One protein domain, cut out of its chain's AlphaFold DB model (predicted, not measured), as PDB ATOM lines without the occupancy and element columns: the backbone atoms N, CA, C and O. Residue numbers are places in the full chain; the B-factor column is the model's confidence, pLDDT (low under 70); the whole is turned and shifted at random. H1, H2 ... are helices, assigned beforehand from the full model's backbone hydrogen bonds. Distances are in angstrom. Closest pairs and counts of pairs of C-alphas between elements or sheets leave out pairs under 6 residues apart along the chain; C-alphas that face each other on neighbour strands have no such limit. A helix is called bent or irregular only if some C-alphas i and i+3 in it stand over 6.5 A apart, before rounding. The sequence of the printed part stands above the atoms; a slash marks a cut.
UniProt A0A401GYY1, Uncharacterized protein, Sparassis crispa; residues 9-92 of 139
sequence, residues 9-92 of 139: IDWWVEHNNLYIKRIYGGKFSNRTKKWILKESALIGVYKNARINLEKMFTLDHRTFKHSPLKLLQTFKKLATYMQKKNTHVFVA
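This is residues 9 to 92 of the 139 residues of an uncharacterized protein of Sparassis crispa (UniProt A0A401GYY1). What does the model look like as a whole? It is an open, flat shape: H1 and the longer H2 fold back on each other as a helical hairpin, and a long stretch with no named element, residues 57 to 71, leads from H2 to H3, which touches neither helix. Residues 67 to 78 and 80 to 86, which hold most of H3, stick out from the rest. What is it made of, and how large is it? The printed part has 84 residues with three named helices, H1, H2 and H3 in that order, and no named strand, and its class is all helix. It is extended, with a radius of gyration of the C-alphas of 18.7 A and spans of 61 by 32 by 15 A.

How do the first two helices stand to each other? H1, residues 9 to 24, and H2, residues 33 to 56, form a hairpin, two helices that touch and run opposite ways, here at a shallow tilt of 22 degrees. Their closest C-alphas are those of Lys 21 and Ile 36, 6.3 A apart, and they touch with residues 17 to 21 of H1 and 36 to 43 of H2 alone. Where is the third helix? H3, residues 72 to 85, is apart from H1 and from H2. What do the backbone N and O atoms show? In H3 every O i to N i+4 pair is within hydrogen-bond range. In H1 it is 11 of 12 pairs, and in H2 17 of 20.

Where does H1 run? Its 16 residues go from C-alpha 9 at (0.386, -2.367, 6.045) to C-alpha 24, 20.9 A away. H1 is neither bent nor irregular, but only just: C-alphas 21 and 24 are 6.2 A apart. Where does H2 run? Its 24 residues span 35.0 A from C-alpha 33 at (-25.644, -2.897, -1.232) to C-alpha 56. And H3? Its 14 residues span 19.9 A and end at C-alpha 85 at (-20.121, 22.506, -14.422).

How far does the printed part reach? The two C-alphas farthest apart are those of Thr 58 and Ala 92, at 62.6 A. How is it linked? The printed part has no cut; the link from H1 to H2, 8 residues, is short, and that from H2 to H3, 15 residues, is long. Where is the model's confidence low? The mean pLDDT of the printed part is 74.1, and 31 residues are under 70, among them residues 21 to 33 and 59 to 69. H3 has a mean of 91.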
ATOM      1  N   ILE A   9       1.422  -1.331   6.019       65.38
ATOM      2  CA  ILE A   9       0.386  -2.367   6.045       65.38
ATOM      3  C   ILE A   9      -1.046  -1.809   5.998       65.38
ATOM      4  O   ILE A   9      -1.966  -2.542   5.645       65.38
ATOM      5  N   ASP A  10      -1.261  -0.536   6.351       65.31
ATOM      6  CA  ASP A  10      -2.574   0.103   6.170       65.31
ATOM      7  C   ASP A  10      -2.887   0.223   4.679       65.31
ATOM      8  O   ASP A  10      -4.031   0.012   4.281       65.31
ATOM      9  N   TRP A  11      -1.853   0.423   3.857       72.25
ATOM     10  CA  TRP A  11      -1.961   0.342   2.405       72.25
ATOM     11  C   TRP A  11      -2.416  -1.048   1.954       72.25
ATOM     12  O   TRP A  11      -3.298  -1.146   1.118       72.25
ATOM     13  N   TRP A  12      -1.918  -2.124   2.572       73.12
ATOM     14  CA  TRP A  12      -2.355  -3.492   2.263       73.12
ATOM     15  C   TRP A  12      -3.825  -3.748   2.647       73.12
ATOM     16  O   TRP A  12      -4.560  -4.409   1.914       73.12
ATOM     17  N   VAL A  13      -4.305  -3.192   3.765       72.50
ATOM     18  CA  VAL A  13      -5.731  -3.275   4.145       72.50
ATOM     19  C   VAL A  13      -6.609  -2.444   3.206       72.50
ATOM     20  O   VAL A  13      -7.682  -2.893   2.802       72.50
ATOM     21  N   GLU A  14      -6.171  -1.240   2.837       73.62
ATOM     22  CA  GLU A  14      -6.857  -0.405   1.847       73.62
ATOM     23  C   GLU A  14      -6.866  -1.054   0.462       73.62
ATOM     24  O   GLU A  14      -7.882  -0.988  -0.225       73.62
ATOM     25  N   HIS A  15      -5.795  -1.754   0.099       72.69
ATOM     26  CA  HIS A  15      -5.684  -2.538  -1.122       72.69
ATOM     27  C   HIS A  15      -6.687  -3.696  -1.119       72.69
ATOM     28  O   HIS A  15      -7.491  -3.799  -2.037       72.69
ATOM     29  N   ASN A  16      -6.778  -4.486  -0.045       73.69
ATOM     30  CA  ASN A  16      -7.812  -5.526   0.056       73.69
ATOM     31  C   ASN A  16      -9.233  -4.950  -0.001       73.69
ATOM     32  O   ASN A  16     -10.107  -5.499  -0.668       73.69
ATOM     33  N   ASN A  17      -9.472  -3.803   0.641       74.50
ATOM     34  CA  ASN A  17     -10.757  -3.114   0.537       74.50
ATOM     35  C   ASN A  17     -11.052  -2.641  -0.887       74.50
ATOM     36  O   ASN A  17     -12.212  -2.659  -1.293       74.50
ATOM     37  N   LEU A  18     -10.037  -2.185  -1.620       74.06
ATOM     38  CA  LEU A  18     -10.149  -1.772  -3.012       74.06
ATOM     39  C   LEU A  18     -10.505  -2.970  -3.895       74.06
ATOM     40  O   LEU A  18     -11.490  -2.896  -4.625       74.06
ATOM     41  N   TYR A  19      -9.768  -4.075  -3.777       66.56
ATOM     42  CA  TYR A  19     -10.035  -5.294  -4.539       66.56
ATOM     43  C   TYR A  19     -11.448  -5.801  -4.280       66.56
ATOM     44  O   TYR A  19     -12.239  -5.913  -5.209       66.56
ATOM     45  N   ILE A  20     -11.822  -5.971  -3.014       70.50
ATOM     46  CA  ILE A  20     -13.137  -6.500  -2.652       70.50
ATOM     47  C   ILE A  20     -14.257  -5.532  -3.062       70.50
ATOM     48  O   ILE A  20     -15.196  -5.916  -3.742       70.50
ATOM     49  N   LYS A  21     -14.176  -4.243  -2.710       69.38
ATOM     50  CA  LYS A  21     -15.325  -3.329  -2.881       69.38
ATOM     51  C   LYS A  21     -15.410  -2.654  -4.244       69.38
ATOM     52  O   LYS A  21     -16.463  -2.099  -4.566       69.38
ATOM     53  N   ARG A  22     -14.306  -2.580  -4.989       66.19
ATOM     54  CA  ARG A  22     -14.238  -1.844  -6.258       66.19
ATOM     55  C   ARG A  22     -13.977  -2.753  -7.446       66.19
ATOM     56  O   ARG A  22     -14.585  -2.505  -8.480       66.19
ATOM     57  N   ILE A  23     -13.089  -3.734  -7.310       65.81
ATOM     58  CA  ILE A  23     -12.716  -4.617  -8.420       65.81
ATOM     59  C   ILE A  23     -13.705  -5.784  -8.505       65.81
ATOM     60  O   ILE A  23     -14.315  -5.982  -9.551       65.81
ATOM     61  N   TYR A  24     -13.954  -6.467  -7.385       65.75
ATOM     62  CA  TYR A  24     -14.800  -7.665  -7.328       65.75
ATOM     63  C   TYR A  24     -16.232  -7.422  -6.831       65.75
ATOM     64  O   TYR A  24     -17.104  -8.245  -7.067       65.75
ATOM     65  N   GLY A  25     -16.532  -6.250  -6.263       61.84
ATOM     66  CA  GLY A  25     -17.869  -5.897  -5.751       61.84
ATOM     67  C   GLY A  25     -18.964  -5.667  -6.811       61.84
ATOM     68  O   GLY A  25     -19.988  -5.043  -6.509       61.84
ATOM     69  N   GLY A  26     -18.746  -6.120  -8.052       61.09
ATOM     70  CA  GLY A  26     -19.654  -6.008  -9.196       61.09
ATOM     71  C   GLY A  26     -19.615  -4.660  -9.940       61.09
ATOM     72  O   GLY A  26     -19.314  -3.605  -9.374       61.09
ATOM     73  N   LYS A  27     -19.966  -4.674 -11.237       58.72
ATOM     74  CA  LYS A  27     -20.117  -3.473 -12.089       58.72
ATOM     75  C   LYS A  27     -21.605  -3.072 -12.230       58.72
ATOM     76  O   LYS A  27     -22.499  -3.912 -12.189       58.72
ATOM     77  N   PHE A  28     -21.873  -1.774 -12.415       63.38
ATOM     78  CA  PHE A  28     -23.207  -1.200 -12.700       63.38
ATOM     79  C   PHE A  28     -24.323  -1.633 -11.719       63.38
ATOM     80  O   PHE A  28     -24.156  -1.490 -10.509       63.38
ATOM     81  N   SER A  29     -25.463  -2.128 -12.220       55.94
ATOM     82  CA  SER A  29     -26.629  -2.537 -11.418       55.94
ATOM     83  C   SER A  29     -26.367  -3.763 -10.533       55.94
ATOM     84  O   SER A  29     -27.114  -3.998  -9.586       55.94
ATOM     85  N   ASN A  30     -25.293  -4.516 -10.794       60.41
ATOM     86  CA  ASN A  30     -24.933  -5.695 -10.001       60.41
ATOM     87  C   ASN A  30     -24.199  -5.318  -8.705       60.41
ATOM     88  O   ASN A  30     -24.105  -6.131  -7.787       60.41
ATOM     89  N   ARG A  31     -23.763  -4.055  -8.573       63.12
ATOM     90  CA  ARG A  31     -23.199  -3.485  -7.344       63.12
ATOM     91  C   ARG A  31     -24.300  -3.254  -6.300       63.12
ATOM     92  O   ARG A  31     -24.686  -2.129  -5.975       63.12
ATOM     93  N   THR A  32     -24.834  -4.344  -5.768       63.19
ATOM     94  CA  THR A  32     -25.941  -4.315  -4.813       63.19
ATOM     95  C   THR A  32     -25.407  -4.099  -3.400       63.19
ATOM     96  O   THR A  32     -24.484  -4.783  -2.960       63.19
ATOM     97  N   LYS A  33     -26.029  -3.189  -2.631       67.50
ATOM     98  CA  LYS A  33     -25.644  -2.897  -1.232       67.50
ATOM     99  C   LYS A  33     -25.525  -4.163  -0.372       67.50
ATOM    100  O   LYS A  33     -24.635  -4.242   0.464       67.50
ATOM    101  N   LYS A  34     -26.388  -5.154  -0.608       73.44
ATOM    102  CA  LYS A  34     -26.396  -6.450   0.087       73.44
ATOM    103  C   LYS A  34     -25.084  -7.230  -0.091       73.44
ATOM    104  O   LYS A  34     -24.572  -7.756   0.891       73.44
ATOM    105  N   TRP A  35     -24.530  -7.260  -1.303       69.50
ATOM    106  CA  TRP A  35     -23.276  -7.957  -1.614       69.50
ATOM    107  C   TRP A  35     -22.068  -7.233  -1.032       69.50
ATOM    108  O   TRP A  35     -21.299  -7.845  -0.299       69.50
ATOM    109  N   ILE A  36     -21.994  -5.910  -1.210       69.94
ATOM    110  CA  ILE A  36     -20.943  -5.091  -0.586       69.94
ATOM    111  C   ILE A  36     -20.946  -5.265   0.934       69.94
ATOM    112  O   ILE A  36     -19.886  -5.366   1.543       69.94
ATOM    113  N   LEU A  37     -22.125  -5.296   1.564       72.94
ATOM    114  CA  LEU A  37     -22.235  -5.515   3.005       72.94
ATOM    115  C   LEU A  37     -21.755  -6.918   3.397       72.94
ATOM    116  O   LEU A  37     -20.978  -7.035   4.346       72.94
ATOM    117  N   LYS A  38     -22.148  -7.952   2.643       73.38
ATOM    118  CA  LYS A  38     -21.733  -9.344   2.871       73.38
ATOM    119  C   LYS A  38     -20.217  -9.518   2.744       73.38
ATOM    120  O   LYS A  38     -19.592 -10.047   3.656       73.38
ATOM    121  N   GLU A  39     -19.612  -9.006   1.680       71.44
ATOM    122  CA  GLU A  39     -18.159  -9.040   1.489       71.44
ATOM    123  C   GLU A  39     -17.424  -8.158   2.500       71.44
ATOM    124  O   GLU A  39     -16.350  -8.506   2.987       71.44
ATOM    125  N   SER A  40     -18.021  -7.030   2.899       68.69
ATOM    126  CA  SER A  40     -17.396  -6.161   3.891       68.69
ATOM    127  C   SER A  40     -17.324  -6.769   5.289       68.69
ATOM    128  O   SER A  40     -16.461  -6.375   6.075       68.69
ATOM    129  N   ALA A  41     -18.173  -7.756   5.588       73.75
ATOM    130  CA  ALA A  41     -18.086  -8.512   6.830       73.75
ATOM    131  C   ALA A  41     -16.755  -9.281   6.927       73.75
ATOM    132  O   ALA A  41     -16.157  -9.318   8.006       73.75
ATOM    133  N   LEU A  42     -16.225  -9.796   5.806       72.00
ATOM    134  CA  LEU A  42     -14.923 -10.473   5.779       72.00
ATOM    135  C   LEU A  42     -13.763  -9.537   6.131       72.00
ATOM    136  O   LEU A  42     -12.810  -9.969   6.776       72.00
ATOM    137  N   ILE A  43     -13.858  -8.246   5.804       69.56
ATOM    138  CA  ILE A  43     -12.839  -7.251   6.184       69.56
ATOM    139  C   ILE A  43     -12.751  -7.137   7.710       69.56
ATOM    140  O   ILE A  43     -11.660  -7.044   8.273       69.56
ATOM    141  N   GLY A  44     -13.900  -7.156   8.393       70.62
ATOM    142  CA  GLY A  44     -13.962  -7.126   9.853       70.62
ATOM    143  C   GLY A  44     -13.336  -8.371  10.484       70.62
ATOM    144  O   GLY A  44     -12.539  -8.253  11.415       70.62
ATOM    145  N   VAL A  45     -13.641  -9.552   9.935       77.31
ATOM    146  CA  VAL A  45     -13.064 -10.832  10.378       77.31
ATOM    147  C   VAL A  45     -11.551 -10.844  10.176       77.31
ATOM    148  O   VAL A  45     -10.810 -11.138  11.114       77.31
ATOM    149  N   TYR A  46     -11.080 -10.432   9.000       72.81
ATOM    150  CA  TYR A  46      -9.657 -10.352   8.691       72.81
ATOM    151  C   TYR A  46      -8.924  -9.373   9.622       72.81
ATOM    152  O   TYR A  46      -7.871  -9.691  10.180       72.81
ATOM    153  N   LYS A  47      -9.513  -8.196   9.870       71.88
ATOM    154  CA  LYS A  47      -8.974  -7.203  10.810       71.88
ATOM    155  C   LYS A  47      -8.838  -7.780  12.221       71.88
ATOM    156  O   LYS A  47      -7.811  -7.567  12.862       71.88
ATOM    157  N   ASN A  48      -9.840  -8.516  12.696       77.19
ATOM    158  CA  ASN A  48      -9.817  -9.131  14.023       77.19
ATOM    159  C   ASN A  48      -8.791 -10.269  14.121       77.19
ATOM    160  O   ASN A  48      -8.035 -10.310  15.091       77.19
ATOM    161  N   ALA A  49      -8.713 -11.144  13.114       80.25
ATOM    162  CA  ALA A  49      -7.707 -12.204  13.049       80.25
ATOM    163  C   ALA A  49      -6.284 -11.627  13.098       80.25
ATOM    164  O   ALA A  49      -5.452 -12.082  13.882       80.25
ATOM    165  N   ARG A  50      -6.032 -10.546  12.352       74.69
ATOM    166  CA  ARG A  50      -4.761  -9.818  12.390       74.69
ATOM    167  C   ARG A  50      -4.478  -9.200  13.757       74.69
ATOM    168  O   ARG A  50      -3.371  -9.355  14.251       74.69
ATOM    169  N   ILE A  51      -5.438  -8.499  14.370       74.44
ATOM    170  CA  ILE A  51      -5.250  -7.912  15.711       74.44
ATOM    171  C   ILE A  51      -4.885  -9.004  16.723       74.44
ATOM    172  O   ILE A  51      -4.041  -8.778  17.587       74.44
ATOM    173  N   ASN A  52      -5.498 -10.183  16.616       83.00
ATOM    174  CA  ASN A  52      -5.187 -11.318  17.478       83.00
ATOM    175  C   ASN A  52      -3.777 -11.858  17.222       83.00
ATOM    176  O   ASN A  52      -3.031 -12.047  18.176       83.00
ATOM    177  N   LEU A  53      -3.374 -12.006  15.960       81.19
ATOM    178  CA  LEU A  53      -2.014 -12.401  15.599       81.19
ATOM    179  C   LEU A  53      -0.979 -11.373  16.094       81.19
ATOM    180  O   LEU A  53      -0.004 -11.738  16.742       81.19
ATOM    181  N   GLU A  54      -1.216 -10.075  15.894       71.62
ATOM    182  CA  GLU A  54      -0.328  -9.006  16.379       71.62
ATOM    183  C   GLU A  54      -0.201  -8.999  17.914       71.62
ATOM    184  O   GLU A  54       0.889  -8.755  18.437       71.62
ATOM    185  N   LYS A  55      -1.287  -9.307  18.639       77.31
ATOM    186  CA  LYS A  55      -1.265  -9.488  20.101       77.31
ATOM    187  C   LYS A  55      -0.428 -10.699  20.514       77.31
ATOM    188  O   LYS A  55       0.301 -10.599  21.496       77.31
ATOM    189  N   MET A  56      -0.517 -11.810  19.779       82.25
ATOM    190  CA  MET A  56       0.261 -13.025  20.060       82.25
ATOM    191  C   MET A  56       1.768 -12.801  19.891       82.25
ATOM    192  O   MET A  56       2.549 -13.350  20.659       82.25
ATOM    193  N   PHE A  57       2.177 -11.957  18.942       80.12
ATOM    194  CA  PHE A  57       3.586 -11.620  18.706       80.12
ATOM    195  C   PHE A  57       4.099 -10.426  19.530       80.12
ATOM    196  O   PHE A  57       5.191  -9.926  19.258       80.12
ATOM    197  N   THR A  58       3.339  -9.944  20.526       73.69
ATOM    198  CA  THR A  58       3.726  -8.811  21.396       73.69
ATOM    199  C   THR A  58       4.238  -7.594  20.614       73.69
ATOM    200  O   THR A  58       5.187  -6.923  21.013       73.69
ATOM    201  N   LEU A  59       3.627  -7.305  19.459       68.12
ATOM    202  CA  LEU A  59       3.998  -6.146  18.651       68.12
ATOM    203  C   LEU A  59       3.520  -4.871  19.364       68.12
ATOM    204  O   LEU A  59       2.415  -4.379  19.138       68.12
ATOM    205  N   ASP A  60       4.350  -4.341  20.263       58.69
ATOM    206  CA  ASP A  60       4.001  -3.224  21.149       58.69
ATOM    207  C   ASP A  60       3.905  -1.869  20.439       58.69
ATOM    208  O   ASP A  60       3.264  -0.932  20.926       58.69
ATOM    209  N   HIS A  61       4.477  -1.755  19.243       61.03
ATOM    210  CA  HIS A  61       4.441  -0.537  18.436       61.03
ATOM    211  C   HIS A  61       3.153  -0.456  17.613       61.03
ATOM    212  O   HIS A  61       3.121  -0.629  16.395       61.03
ATOM    213  N   ARG A  62       2.060  -0.194  18.326       58.00
ATOM    214  CA  ARG A  62       0.707  -0.127  17.785       58.00
ATOM    215  C   ARG A  62       0.387   1.279  17.271       58.00
ATOM    216  O   ARG A  62       0.253   2.210  18.052       58.00
ATOM    217  N   THR A  63       0.216   1.424  15.958       54.91
ATOM    218  CA  THR A  63      -0.335   2.631  15.319       54.91
ATOM    219  C   THR A  63      -1.733   2.299  14.800       54.91
ATOM    220  O   THR A  63      -1.881   1.700  13.739       54.91
ATOM    221  N   PHE A  64      -2.774   2.615  15.573       54.25
ATOM    222  CA  PHE A  64      -4.167   2.275  15.224       54.25
ATOM    223  C   PHE A  64      -4.946   3.412  14.567       54.25
ATOM    224  O   PHE A  64      -6.118   3.247  14.224       54.25
ATOM    225  N   LYS A  65      -4.336   4.592  14.436       57.50
ATOM    226  CA  LYS A  65      -5.022   5.756  13.894       57.50
ATOM    227  C   LYS A  65      -4.733   5.860  12.405       57.50
ATOM    228  O   LYS A  65      -3.621   6.211  12.019       57.50
ATOM    229  N   HIS A  66      -5.758   5.614  11.588       55.88
ATOM    230  CA  HIS A  66      -5.771   6.138  10.227       55.88
ATOM    231  C   HIS A  66      -5.430   7.627  10.302       55.88
ATOM    232  O   HIS A  66      -5.974   8.350  11.148       55.88
ATOM    233  N   SER A  67      -4.508   8.081   9.450       58.50
ATOM    234  CA  SER A  67      -4.227   9.511   9.362       58.50
ATOM    235  C   SER A  67      -5.542  10.247   9.099       58.50
ATOM    236  O   SER A  67      -6.318   9.808   8.246       58.50
ATOM    237  N   PRO A  68      -5.832  11.336   9.834       64.00
ATOM    238  CA  PRO A  68      -7.062  12.079   9.637       64.00
ATOM    239  C   PRO A  68      -7.142  12.508   8.176       64.00
ATOM    240  O   PRO A  68      -6.185  13.051   7.616       64.00
ATOM    241  N   LEU A  69      -8.278  12.211   7.552       67.00
ATOM    242  CA  LEU A  69      -8.469  12.394   6.126       67.00
ATOM    243  C   LEU A  69      -8.398  13.894   5.805       67.00
ATOM    244  O   LEU A  69      -9.318  14.657   6.104       67.00
ATOM    245  N   LYS A  70      -7.285  14.344   5.216       75.06
ATOM    246  CA  LYS A  70      -7.089  15.744   4.810       75.06
ATOM    247  C   LYS A  70      -7.873  16.034   3.522       75.06
ATOM    248  O   LYS A  70      -7.296  16.287   2.469       75.06
ATOM    249  N   LEU A  71      -9.205  16.017   3.606       85.19
ATOM    250  CA  LEU A  71     -10.119  16.211   2.469       85.19
ATOM    251  C   LEU A  71     -10.236  17.655   1.979       85.19
ATOM    252  O   LEU A  71     -10.919  17.915   0.994       85.19
ATOM    253  N   LEU A  72      -9.582  18.605   2.638       89.50
ATOM    254  CA  LEU A  72      -9.701  20.031   2.334       89.50
ATOM    255  C   LEU A  72      -9.369  20.345   0.863       89.50
ATOM    256  O   LEU A  72     -10.061  21.129   0.218       89.50
ATOM    257  N   GLN A  73      -8.350  19.685   0.305       85.62
ATOM    258  CA  GLN A  73      -8.002  19.819  -1.112       85.62
ATOM    259  C   GLN A  73      -9.051  19.183  -2.029       85.62
ATOM    260  O   GLN A  73      -9.406  19.766  -3.052       85.62
ATOM    261  N   THR A  74      -9.573  18.016  -1.652       87.56
ATOM    262  CA  THR A  74     -10.624  17.309  -2.390       87.56
ATOM    263  C   THR A  74     -11.896  18.143  -2.454       87.56
ATOM    264  O   THR A  74     -12.443  18.334  -3.536       87.56
ATOM    265  N   PHE A  75     -12.325  18.719  -1.327       92.81
ATOM    266  CA  PHE A  75     -13.496  19.589  -1.273       92.81
ATOM    267  C   PHE A  75     -13.305  20.871  -2.076       92.81
ATOM    268  O   PHE A  75     -14.217  21.264  -2.793       92.81
ATOM    269  N   LYS A  76     -12.116  21.487  -2.036       93.94
ATOM    270  CA  LYS A  76     -11.812  22.648  -2.886       93.94
ATOM    271  C   LYS A  76     -11.916  22.301  -4.371       93.94
ATOM    272  O   LYS A  76     -12.631  22.982  -5.099       93.94
ATOM    273  N   LYS A  77     -11.273  21.212  -4.812       92.31
ATOM    274  CA  LYS A  77     -11.349  20.746  -6.208       92.31
ATOM    275  C   LYS A  77     -12.786  20.422  -6.623       92.31
ATOM    276  O   LYS A  77     -13.206  20.807  -7.713       92.31
ATOM    277  N   LEU A  78     -13.543  19.756  -5.750       92.25
ATOM    278  CA  LEU A  78     -14.945  19.424  -5.989       92.25
ATOM    279  C   LEU A  78     -15.805  20.685  -6.108       92.25
ATOM    280  O   LEU A  78     -16.565  20.799  -7.063       92.25
ATOM    281  N   ALA A  79     -15.648  21.652  -5.204       93.50
ATOM    282  CA  ALA A  79     -16.380  22.915  -5.247       93.50
ATOM    283  C   ALA A  79     -16.117  23.671  -6.560       93.50
ATOM    284  O   ALA A  79     -17.063  24.082  -7.232       93.50
ATOM    285  N   THR A  80     -14.852  23.770  -6.986       94.75
ATOM    286  CA  THR A  80     -14.491  24.379  -8.276       94.75
ATOM    287  C   THR A  80     -15.117  23.632  -9.454       94.75
ATOM    288  O   THR A  80     -15.637  24.257 -10.378       94.75
ATOM    289  N   TYR A  81     -15.112  22.297  -9.431       94.00
ATOM    290  CA  TYR A  81     -15.758  21.490 -10.464       94.00
ATOM    291  C   TYR A  81     -17.276  21.722 -10.511       94.00
ATOM    292  O   TYR A  81     -17.825  21.957 -11.588       94.00
ATOM    293  N   MET A  82     -17.945  21.700  -9.355       92.19
ATOM    294  CA  MET A  82     -19.394  21.883  -9.248       92.19
ATOM    295  C   MET A  82     -19.837  23.278  -9.696       92.19
ATOM    296  O   MET A  82     -20.875  23.387 -10.349       92.19
ATOM    297  N   GLN A  83     -19.047  24.317  -9.401       91.94
ATOM    298  CA  GLN A  83     -19.266  25.677  -9.909       91.94
ATOM    299  C   GLN A  83     -19.052  25.744 -11.424       91.94
ATOM    300  O   GLN A  83     -19.927  26.196 -12.150       91.94
ATOM    301  N   LYS A  84     -17.935  25.214 -11.940       91.56
ATOM    302  CA  LYS A  84     -17.633  25.244 -13.382       91.56
ATOM    303  C   LYS A  84     -18.665  24.491 -14.222       91.56
ATOM    304  O   LYS A  84     -18.937  24.866 -15.360       91.56
ATOM    305  N   LYS A  85     -19.184  23.379 -13.705       87.69
ATOM    306  CA  LYS A  85     -20.121  22.506 -14.422       87.69
ATOM    307  C   LYS A  85     -21.580  22.743 -14.043       87.69
ATOM    308  O   LYS A  85     -22.441  22.109 -14.647       87.69
ATOM    309  N   ASN A  86     -21.865  23.646 -13.101       85.69
ATOM    310  CA  ASN A  86     -23.201  23.913 -12.564       85.69
ATOM    311  C   ASN A  86     -23.942  22.621 -12.188       85.69
ATOM    312  O   ASN A  86     -25.119  22.455 -12.502       85.69
ATOM    313  N   THR A  87     -23.243  21.661 -11.576       83.38
ATOM    314  CA  THR A  87     -23.794  20.317 -11.307       83.38
ATOM    315  C   THR A  87     -24.988  20.334 -10.358       83.38
ATOM    316  O   THR A  87     -25.771  19.395 -10.353       83.38
ATOM    317  N   HIS A  88     -25.125  21.399  -9.572       84.06
ATOM    318  CA  HIS A  88     -26.197  21.613  -8.604       84.06
ATOM    319  C   HIS A  88     -27.428  22.317  -9.201       84.06
ATOM    320  O   HIS A  88     -28.444  22.428  -8.525       84.06
ATOM    321  N   VAL A  89     -27.356  22.789 -10.451       84.38
ATOM    322  CA  VAL A  89     -28.460  23.477 -11.137       84.38
ATOM    323  C   VAL A  89     -29.047  22.551 -12.194       84.38
ATOM    324  O   VAL A  89     -28.307  21.972 -13.001       84.38
ATOM    325  N   PHE A  90     -30.374  22.424 -12.205       82.31
ATOM    326  CA  PHE A  90     -31.092  21.729 -13.268       82.31
ATOM    327  C   PHE A  90     -31.019  22.550 -14.561       82.31
ATOM    328  O   PHE A  90     -31.415  23.711 -14.594       82.31
ATOM    329  N   VAL A  91     -30.497  21.941 -15.625       80.00
ATOM    330  CA  VAL A  91     -30.394  22.557 -16.952       80.00
ATOM    331  C   VAL A  91     -31.017  21.594 -17.951       80.00
ATOM    332  O   VAL A  91     -30.485  20.501 -18.169       80.00
ATOM    333  N   ALA A  92     -32.147  21.993 -18.538       85.44
ATOM    334  CA  ALA A  92     -32.832  21.210 -19.560       85.44
ATOM    335  C   ALA A  92     -31.917  20.996 -20.782       85.44
ATOM    336  O   ALA A  92     -31.176  21.893 -21.180       85.44
TER     337      ALA A  92